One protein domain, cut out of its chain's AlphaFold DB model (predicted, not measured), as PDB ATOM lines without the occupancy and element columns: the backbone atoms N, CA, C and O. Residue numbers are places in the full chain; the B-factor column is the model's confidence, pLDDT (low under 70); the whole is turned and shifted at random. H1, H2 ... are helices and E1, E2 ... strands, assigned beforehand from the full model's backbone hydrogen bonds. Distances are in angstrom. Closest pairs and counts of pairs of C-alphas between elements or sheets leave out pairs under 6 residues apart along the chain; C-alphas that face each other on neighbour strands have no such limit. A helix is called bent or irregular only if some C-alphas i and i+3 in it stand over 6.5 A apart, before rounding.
ATOM      1  N   ILE A  13      39.359 -34.507   3.414       95.12
ATOM      2  CA  ILE A  13      39.630 -35.931   3.210       95.12
ATOM      3  C   ILE A  13      38.626 -36.736   4.025       95.12
ATOM      4  O   ILE A  13      38.752 -36.881   5.241       95.12
ATOM      5  N   VAL A  14      37.660 -37.335   3.333       92.31
ATOM      6  CA  VAL A  14      36.624 -38.147   3.971       92.31
ATOM      7  C   VAL A  14      36.997 -39.620   3.855       92.31
ATOM      8  O   VAL A  14      37.116 -40.176   2.764       92.31
ATOM      9  N   SER A  15      37.199 -40.273   5.000       89.62
ATOM     10  CA  SER A  15      37.471 -41.711   5.052       89.62
ATOM     11  C   SER A  15      36.167 -42.509   5.052       89.62
ATOM     12  O   SER A  15      35.281 -42.276   5.878       89.62
ATOM     13  N   THR A  16      36.058 -43.480   4.146       87.00
ATOM     14  CA  THR A  16      34.990 -44.487   4.147       87.00
ATOM     15  C   THR A  16      35.558 -45.861   4.520       87.00
ATOM     16  O   THR A  16      36.761 -46.033   4.705       87.00
ATOM     17  N   GLN A  17      34.706 -46.887   4.632       86.12
ATOM     18  CA  GLN A  17      35.168 -48.249   4.945       86.12
ATOM     19  C   GLN A  17      36.024 -48.889   3.835       86.12
ATOM     20  O   GLN A  17      36.651 -49.915   4.084       86.12
ATOM     21  N   GLN A  18      36.009 -48.342   2.614       89.38
ATOM     22  CA  GLN A  18      36.631 -48.968   1.439       89.38
ATOM     23  C   GLN A  18      37.607 -48.055   0.691       89.38
ATOM     24  O   GLN A  18      38.502 -48.570   0.031       89.38
ATOM     25  N   HIS A  19      37.440 -46.735   0.769       95.50
ATOM     26  CA  HIS A  19      38.248 -45.757   0.038       95.50
ATOM     27  C   HIS A  19      38.314 -44.427   0.800       95.50
ATOM     28  O   HIS A  19      37.679 -44.243   1.840       95.50
ATOM     29  N   TYR A  20      39.074 -43.490   0.249       96.00
ATOM     30  CA  TYR A  20      39.132 -42.099   0.671       96.00
ATOM     31  C   TYR A  20      38.577 -41.212  -0.435       96.00
ATOM     32  O   TYR A  20      38.989 -41.334  -1.591       96.00
ATOM     33  N   ASP A  21      37.675 -40.314  -0.061       96.12
ATOM     34  CA  ASP A  21      37.166 -39.261  -0.926       96.12
ATOM     35  C   ASP A  21      37.976 -37.984  -0.673       96.12
ATOM     36  O   ASP A  21      38.003 -37.453   0.439       96.12
ATOM     37  N   ILE A  22      38.660 -37.508  -1.710       96.38
ATOM     38  CA  ILE A  22      39.463 -36.284  -1.693       96.38
ATOM     39  C   ILE A  22      38.634 -35.167  -2.310       96.38
ATOM     40  O   ILE A  22      38.309 -35.222  -3.499       96.38
ATOM     41  N   VAL A  23      38.286 -34.167  -1.506       96.06
ATOM     42  CA  VAL A  23      37.478 -33.019  -1.926       96.06
ATOM     43  C   VAL A  23      38.400 -31.887  -2.368       96.06
ATOM     44  O   VAL A  23      39.275 -31.471  -1.611       96.06
ATOM     45  N   CYS A  24      38.205 -31.395  -3.589       95.56
ATOM     46  CA  CYS A  24      38.992 -30.327  -4.203       95.56
ATOM     47  C   CYS A  24      38.044 -29.335  -4.894       95.56
ATOM     48  O   CYS A  24      37.609 -29.568  -6.024       95.56
ATOM     49  N   GLY A  25      37.729 -28.219  -4.243       92.69
ATOM     50  CA  GLY A  25      36.765 -27.232  -4.718       92.69
ATOM     51  C   GLY A  25      35.415 -27.874  -5.032       92.69
ATOM     52  O   GLY A  25      34.751 -28.429  -4.161       92.69
ATOM     53  N   ASP A  26      35.029 -27.830  -6.306       92.75
ATOM     54  CA  ASP A  26      33.724 -28.310  -6.770       92.75
ATOM     55  C   ASP A  26      33.702 -29.801  -7.153       92.75
ATOM     56  O   ASP A  26      32.695 -30.286  -7.674       92.75
ATOM     57  N   TYR A  27      34.800 -30.541  -6.960       95.06
ATOM     58  CA  TYR A  27      34.864 -31.954  -7.334       95.06
ATOM     59  C   TYR A  27      35.461 -32.847  -6.247       95.06
ATOM     60  O   TYR A  27      36.185 -32.409  -5.354       95.06
ATOM     61  N   THR A  28      35.156 -34.139  -6.352       96.19
ATOM     62  CA  THR A  28      35.629 -35.182  -5.440       96.19
ATOM     63  C   THR A  28      36.215 -36.335  -6.240       96.19
ATOM     64  O   THR A  28      35.646 -36.743  -7.255       96.19
ATOM     65  N   GLU A  29      37.351 -36.863  -5.791       95.44
ATOM     66  CA  GLU A  29      38.009 -38.025  -6.391       95.44
ATOM     67  C   GLU A  29      38.264 -39.116  -5.355       95.44
ATOM     68  O   GLU A  29      38.605 -38.827  -4.211       95.44
ATOM     69  N   GLN A  30      38.126 -40.373  -5.778       96.56
ATOM     70  CA  GLN A  30      38.241 -41.533  -4.896       96.56
ATOM     71  C   GLN A  30      39.599 -42.212  -5.042       96.56
ATOM     72  O   GLN A  30      40.086 -42.411  -6.158       96.56
ATOM     73  N   TYR A  31      40.173 -42.620  -3.913       96.12
ATOM     74  CA  TYR A  31      41.456 -43.314  -3.855       96.12
ATOM     75  C   TYR A  31      41.430 -44.445  -2.824       96.12
ATOM     76  O   TYR A  31      40.864 -44.301  -1.744       96.12
ATOM     77  N   ASP A  32      42.108 -45.556  -3.115       96.25
ATOM     78  CA  ASP A  32      42.217 -46.689  -2.181       96.25
ATOM     79  C   ASP A  32      43.144 -46.390  -0.984       96.25
ATOM     80  O   ASP A  32      43.103 -47.064   0.044       96.25
ATOM     81  N   GLY A  33      44.004 -45.376  -1.108       94.88
ATOM     82  CA  GLY A  33      44.937 -44.964  -0.067       94.88
ATOM     83  C   GLY A  33      45.476 -43.557  -0.297       94.88
ATOM     84  O   GLY A  33      45.536 -43.078  -1.430       94.88
ATOM     85  N   VAL A  34      45.882 -42.905   0.794       94.25
ATOM     86  CA  VAL A  34      46.314 -41.503   0.801       94.25
ATOM     87  C   VAL A  34      47.632 -41.371   1.558       94.25
ATOM     88  O   VAL A  34      47.770 -41.875   2.671       94.25
ATOM     89  N   LEU A  35      48.598 -40.668   0.963       95.31
ATOM     90  CA  LEU A  35      49.824 -40.239   1.634       95.31
ATOM     91  C   LEU A  35      49.773 -38.723   1.825       95.31
ATOM     92  O   LEU A  35      49.807 -37.976   0.850       95.31
ATOM     93  N   VAL A  36      49.714 -38.280   3.079       94.12
ATOM     94  CA  VAL A  36      49.660 -36.855   3.420       94.12
ATOM     95  C   VAL A  36      51.060 -36.343   3.734       94.12
ATOM     96  O   VAL A  36      51.745 -36.871   4.606       94.12
ATOM     97  N   THR A  37      51.484 -35.305   3.016       96.19
ATOM     98  CA  THR A  37      52.805 -34.668   3.163       96.19
ATOM     99  C   THR A  37      52.703 -33.162   3.421       96.19
ATOM    100  O   THR A  37      53.688 -32.435   3.282       96.19
ATOM    101  N   THR A  38      51.510 -32.678   3.772       95.31
ATOM    102  CA  THR A  38      51.253 -31.263   4.048       95.31
ATOM    103  C   THR A  38      51.762 -30.849   5.434       95.31
ATOM    104  O   THR A  38      51.906 -31.693   6.323       95.31
ATOM    105  N   PRO A  39      52.036 -29.547   5.653       94.50
ATOM    106  CA  PRO A  39      52.314 -29.021   6.987       94.50
ATOM    107  C   PRO A  39      51.166 -29.298   7.964       94.50
ATOM    108  O   PRO A  39      50.002 -29.384   7.561       94.50
ATOM    109  N   HIS A  40      51.480 -29.377   9.260       93.50
ATOM    110  CA  HIS A  40      50.501 -29.737  10.290       93.50
ATOM    111  C   HIS A  40      49.294 -28.781  10.335       93.50
ATOM    112  O   HIS A  40      48.182 -29.225  10.599       93.50
ATOM    113  N   GLN A  41      49.477 -27.498   9.997       91.75
ATOM    114  CA  GLN A  41      48.393 -26.512   9.938       91.75
ATOM    115  C   GLN A  41      47.323 -26.859   8.890       91.75
ATOM    116  O   GLN A  41      46.147 -26.575   9.102       91.75
ATOM    117  N   VAL A  42      47.722 -27.470   7.770       93.62
ATOM    118  CA  VAL A  42      46.803 -27.911   6.706       93.62
ATOM    119  C   VAL A  42      46.226 -29.278   7.052       93.62
ATOM    120  O   VAL A  42      45.021 -29.471   6.988       93.62
ATOM    121  N   PHE A  43      47.071 -30.209   7.498       91.88
ATOM    122  CA  PHE A  43      46.652 -31.541   7.949       91.88
ATOM    123  C   PHE A  43      45.522 -31.488   8.997       91.88
ATOM    124  O   PHE A  43      44.566 -32.264   8.932       91.88
ATOM    125  N   LEU A  44      45.600 -30.547   9.942       93.38
ATOM    126  CA  LEU A  44      44.588 -30.360  10.981       93.38
ATOM    127  C   LEU A  44      43.218 -29.917  10.450       93.38
ATOM    128  O   LEU A  44      42.235 -30.068  11.170       93.38
ATOM    129  N   GLN A  45      43.126 -29.399   9.224       91.75
ATOM    130  CA  GLN A  45      41.839 -29.037   8.621       91.75
ATOM    131  C   GLN A  45      40.981 -30.282   8.365       91.75
ATOM    132  O   GLN A  45      39.774 -30.235   8.572       91.75
ATOM    133  N   TRP A  46      41.617 -31.401   8.009       92.94
ATOM    134  CA  TRP A  46      40.939 -32.656   7.665       92.94
ATOM    135  C   TRP A  46      40.844 -33.603   8.864       92.94
ATOM    136  O   TRP A  46      39.830 -34.257   9.089       92.94
ATOM    137  N   PHE A  47      41.898 -33.657   9.687       91.69
ATOM    138  CA  PHE A  47      42.013 -34.641  10.771       91.69
ATOM    139  C   PHE A  47      41.930 -34.041  12.179       91.69
ATOM    140  O   PHE A  47      42.030 -34.764  13.168       91.69
ATOM    141  N   GLY A  48      41.725 -32.729  12.314       90.31
ATOM    142  CA  GLY A  48      41.787 -32.036  13.605       90.31
ATOM    143  C   GLY A  48      40.702 -32.421  14.617       90.31
ATOM    144  O   GLY A  48      40.809 -32.037  15.782       90.31
ATOM    145  N   GLN A  49      39.669 -33.162  14.211       90.44
ATOM    146  CA  GLN A  49      38.630 -33.655  15.123       90.44
ATOM    147  C   GLN A  49      38.999 -34.978  15.806       90.44
ATOM    148  O   GLN A  49      38.374 -35.322  16.807       90.44
ATOM    149  N   ASP A  50      39.995 -35.712  15.302       91.81
ATOM    150  CA  ASP A  50      40.450 -36.952  15.929       91.81
ATOM    151  C   ASP A  50      41.444 -36.632  17.066       91.81
ATOM    152  O   ASP A  50      42.512 -36.061  16.807       91.81
ATOM    153  N   PRO A  51      41.133 -37.004  18.326       93.56
ATOM    154  CA  PRO A  51      42.012 -36.765  19.469       93.56
ATOM    155  C   PRO A  51      43.408 -37.383  19.325       93.56
ATOM    156  O   PRO A  51      44.357 -36.917  19.958       93.56
ATOM    157  N   ALA A  52      43.573 -38.408  18.478       92.69
ATOM    158  CA  ALA A  52      44.879 -38.995  18.181       92.69
ATOM    159  C   ALA A  52      45.875 -37.973  17.601       92.69
ATOM    160  O   ALA A  52      47.088 -38.175  17.695       92.69
ATOM    161  N   PHE A  53      45.380 -36.865  17.041       93.19
ATOM    162  CA  PHE A  53      46.187 -35.820  16.418       93.19
ATOM    163  C   PHE A  53      46.266 -34.517  17.225       93.19
ATOM    164  O   PHE A  53      46.811 -33.529  16.730       93.19
ATOM    165  N   ASP A  54      45.799 -34.501  18.478       93.44
ATOM    166  CA  ASP A  54      45.799 -33.297  19.324       93.44
ATOM    167  C   ASP A  54      47.192 -32.675  19.509       93.44
ATOM    168  O   ASP A  54      47.308 -31.453  19.588       93.44
ATOM    169  N   TYR A  55      48.258 -33.484  19.488       93.38
ATOM    170  CA  TYR A  55      49.646 -33.007  19.544       93.38
ATOM    171  C   TYR A  55      49.947 -31.921  18.497       93.38
ATOM    172  O   TYR A  55      50.620 -30.934  18.787       93.38
ATOM    173  N   PHE A  56      49.421 -32.073  17.279       92.94
ATOM    174  CA  PHE A  56      49.702 -31.149  16.184       92.94
ATOM    175  C   PHE A  56      49.045 -29.780  16.373       92.94
ATOM    176  O   PHE A  56      49.493 -28.813  15.756       92.94
ATOM    177  N   LYS A  57      48.013 -29.679  17.224       91.31
ATOM    178  CA  LYS A  57      47.315 -28.417  17.527       91.31
ATOM    179  C   LYS A  57      48.185 -27.455  18.330       91.31
ATOM    180  O   LYS A  57      47.984 -26.251  18.249       91.31
ATOM    181  N   THR A  58      49.129 -27.989  19.100       91.31
ATOM    182  CA  THR A  58      50.047 -27.218  19.950       91.31
ATOM    183  C   THR A  58      51.491 -27.308  19.470       91.31
ATOM    184  O   THR A  58      52.403 -26.939  20.203       91.31
TER     185      THR A  58
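Overview. This is residues 13 to 58 of the 141 residues of the protein "Protoporphyrinogen oxidase" of Myxococcus xanthus (UniProt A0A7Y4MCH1). A small antiparallel sheet of three strands, E1, E2 and E3, makes one end of the domain, and a helical hairpin of two short helices, H1 and H2, makes the other. H1 is the helix next to the sheet and only grazes it, H2 lies beyond H1, and the link of residues 32 to 39 bridges the two parts. The printed part has 46 residues, with three named strands and then two named helices in the order E1 E2 E3 H1 H2; the sheet's order is E1 - E2 - E3, and the class is mixed, helices and strands. The whole is only just loose, close to compact, with a radius of gyration of the C-alphas of 11.5 A and spans of 31 by 23 by 17 A.

Along the chain. Begin with the sheet at C-alpha 13, at (39.630, -35.931, 3.210), where E1, residues 13 to 15, sets out. E2 is residues 20 to 24 and is 12.7 A long from first to last C-alpha. E3 is residues 27 to 31, 13.6 A long; look for its last C-alpha at (41.456, -43.314, -3.855). H1 is residues 40 to 47, 9.8 A long. H2 is residues 51 to 58, 12.5 A long, and ends with C-alpha 58 at (50.047, -27.218, 19.950); it is irregular, with C-alphas 52 and 55 7.8 A apart.

Arrangement. Look first at the meander E1 E2 E3, each strand the antiparallel neighbour of the one before. E2 is the inner strand, and E1 and E3 are the edge strands. E1 and E2 form a hairpin at 160 degrees between directions, with N 14 and O 21 within hydrogen-bond range at 2.9 A. E2 and E3 form a hairpin at 152 degrees, with N 22 and O 29 within range at 2.8 A and N 29 and O 22 at 3.0 A. H1 only grazes the sheet, with its residues 43 to 47; the closest C-alphas of E1 and H1 are those of Ile 13 and Trp 46, 5.7 A apart. H1 and H2 touch, closest at the C-alphas of His 40 and Phe 56, 6.1 A apart, and run opposite ways at a shallow tilt of 27 degrees as a helical hairpin. H2 is not on the sheet and is apart from E1, E2 and E3. In H1, 2 of 4 O i to N i+4 pairs are within hydrogen-bond range; in H2, 0 of 4 are, beside 4 of 5 O i to N i+3 pairs.

Size, cuts and confidence. The two C-alphas farthest apart are those of Tyr 27 and Thr 58, at 31.6 A. The printed part has no cut. The links E1 to E2, E2 to E3 and H1 to H2 are tight, the link E3 to H1 is short but not tight, and no link is long. The mean pLDDT of the printed part is 93.4, and no printed residue is under 70.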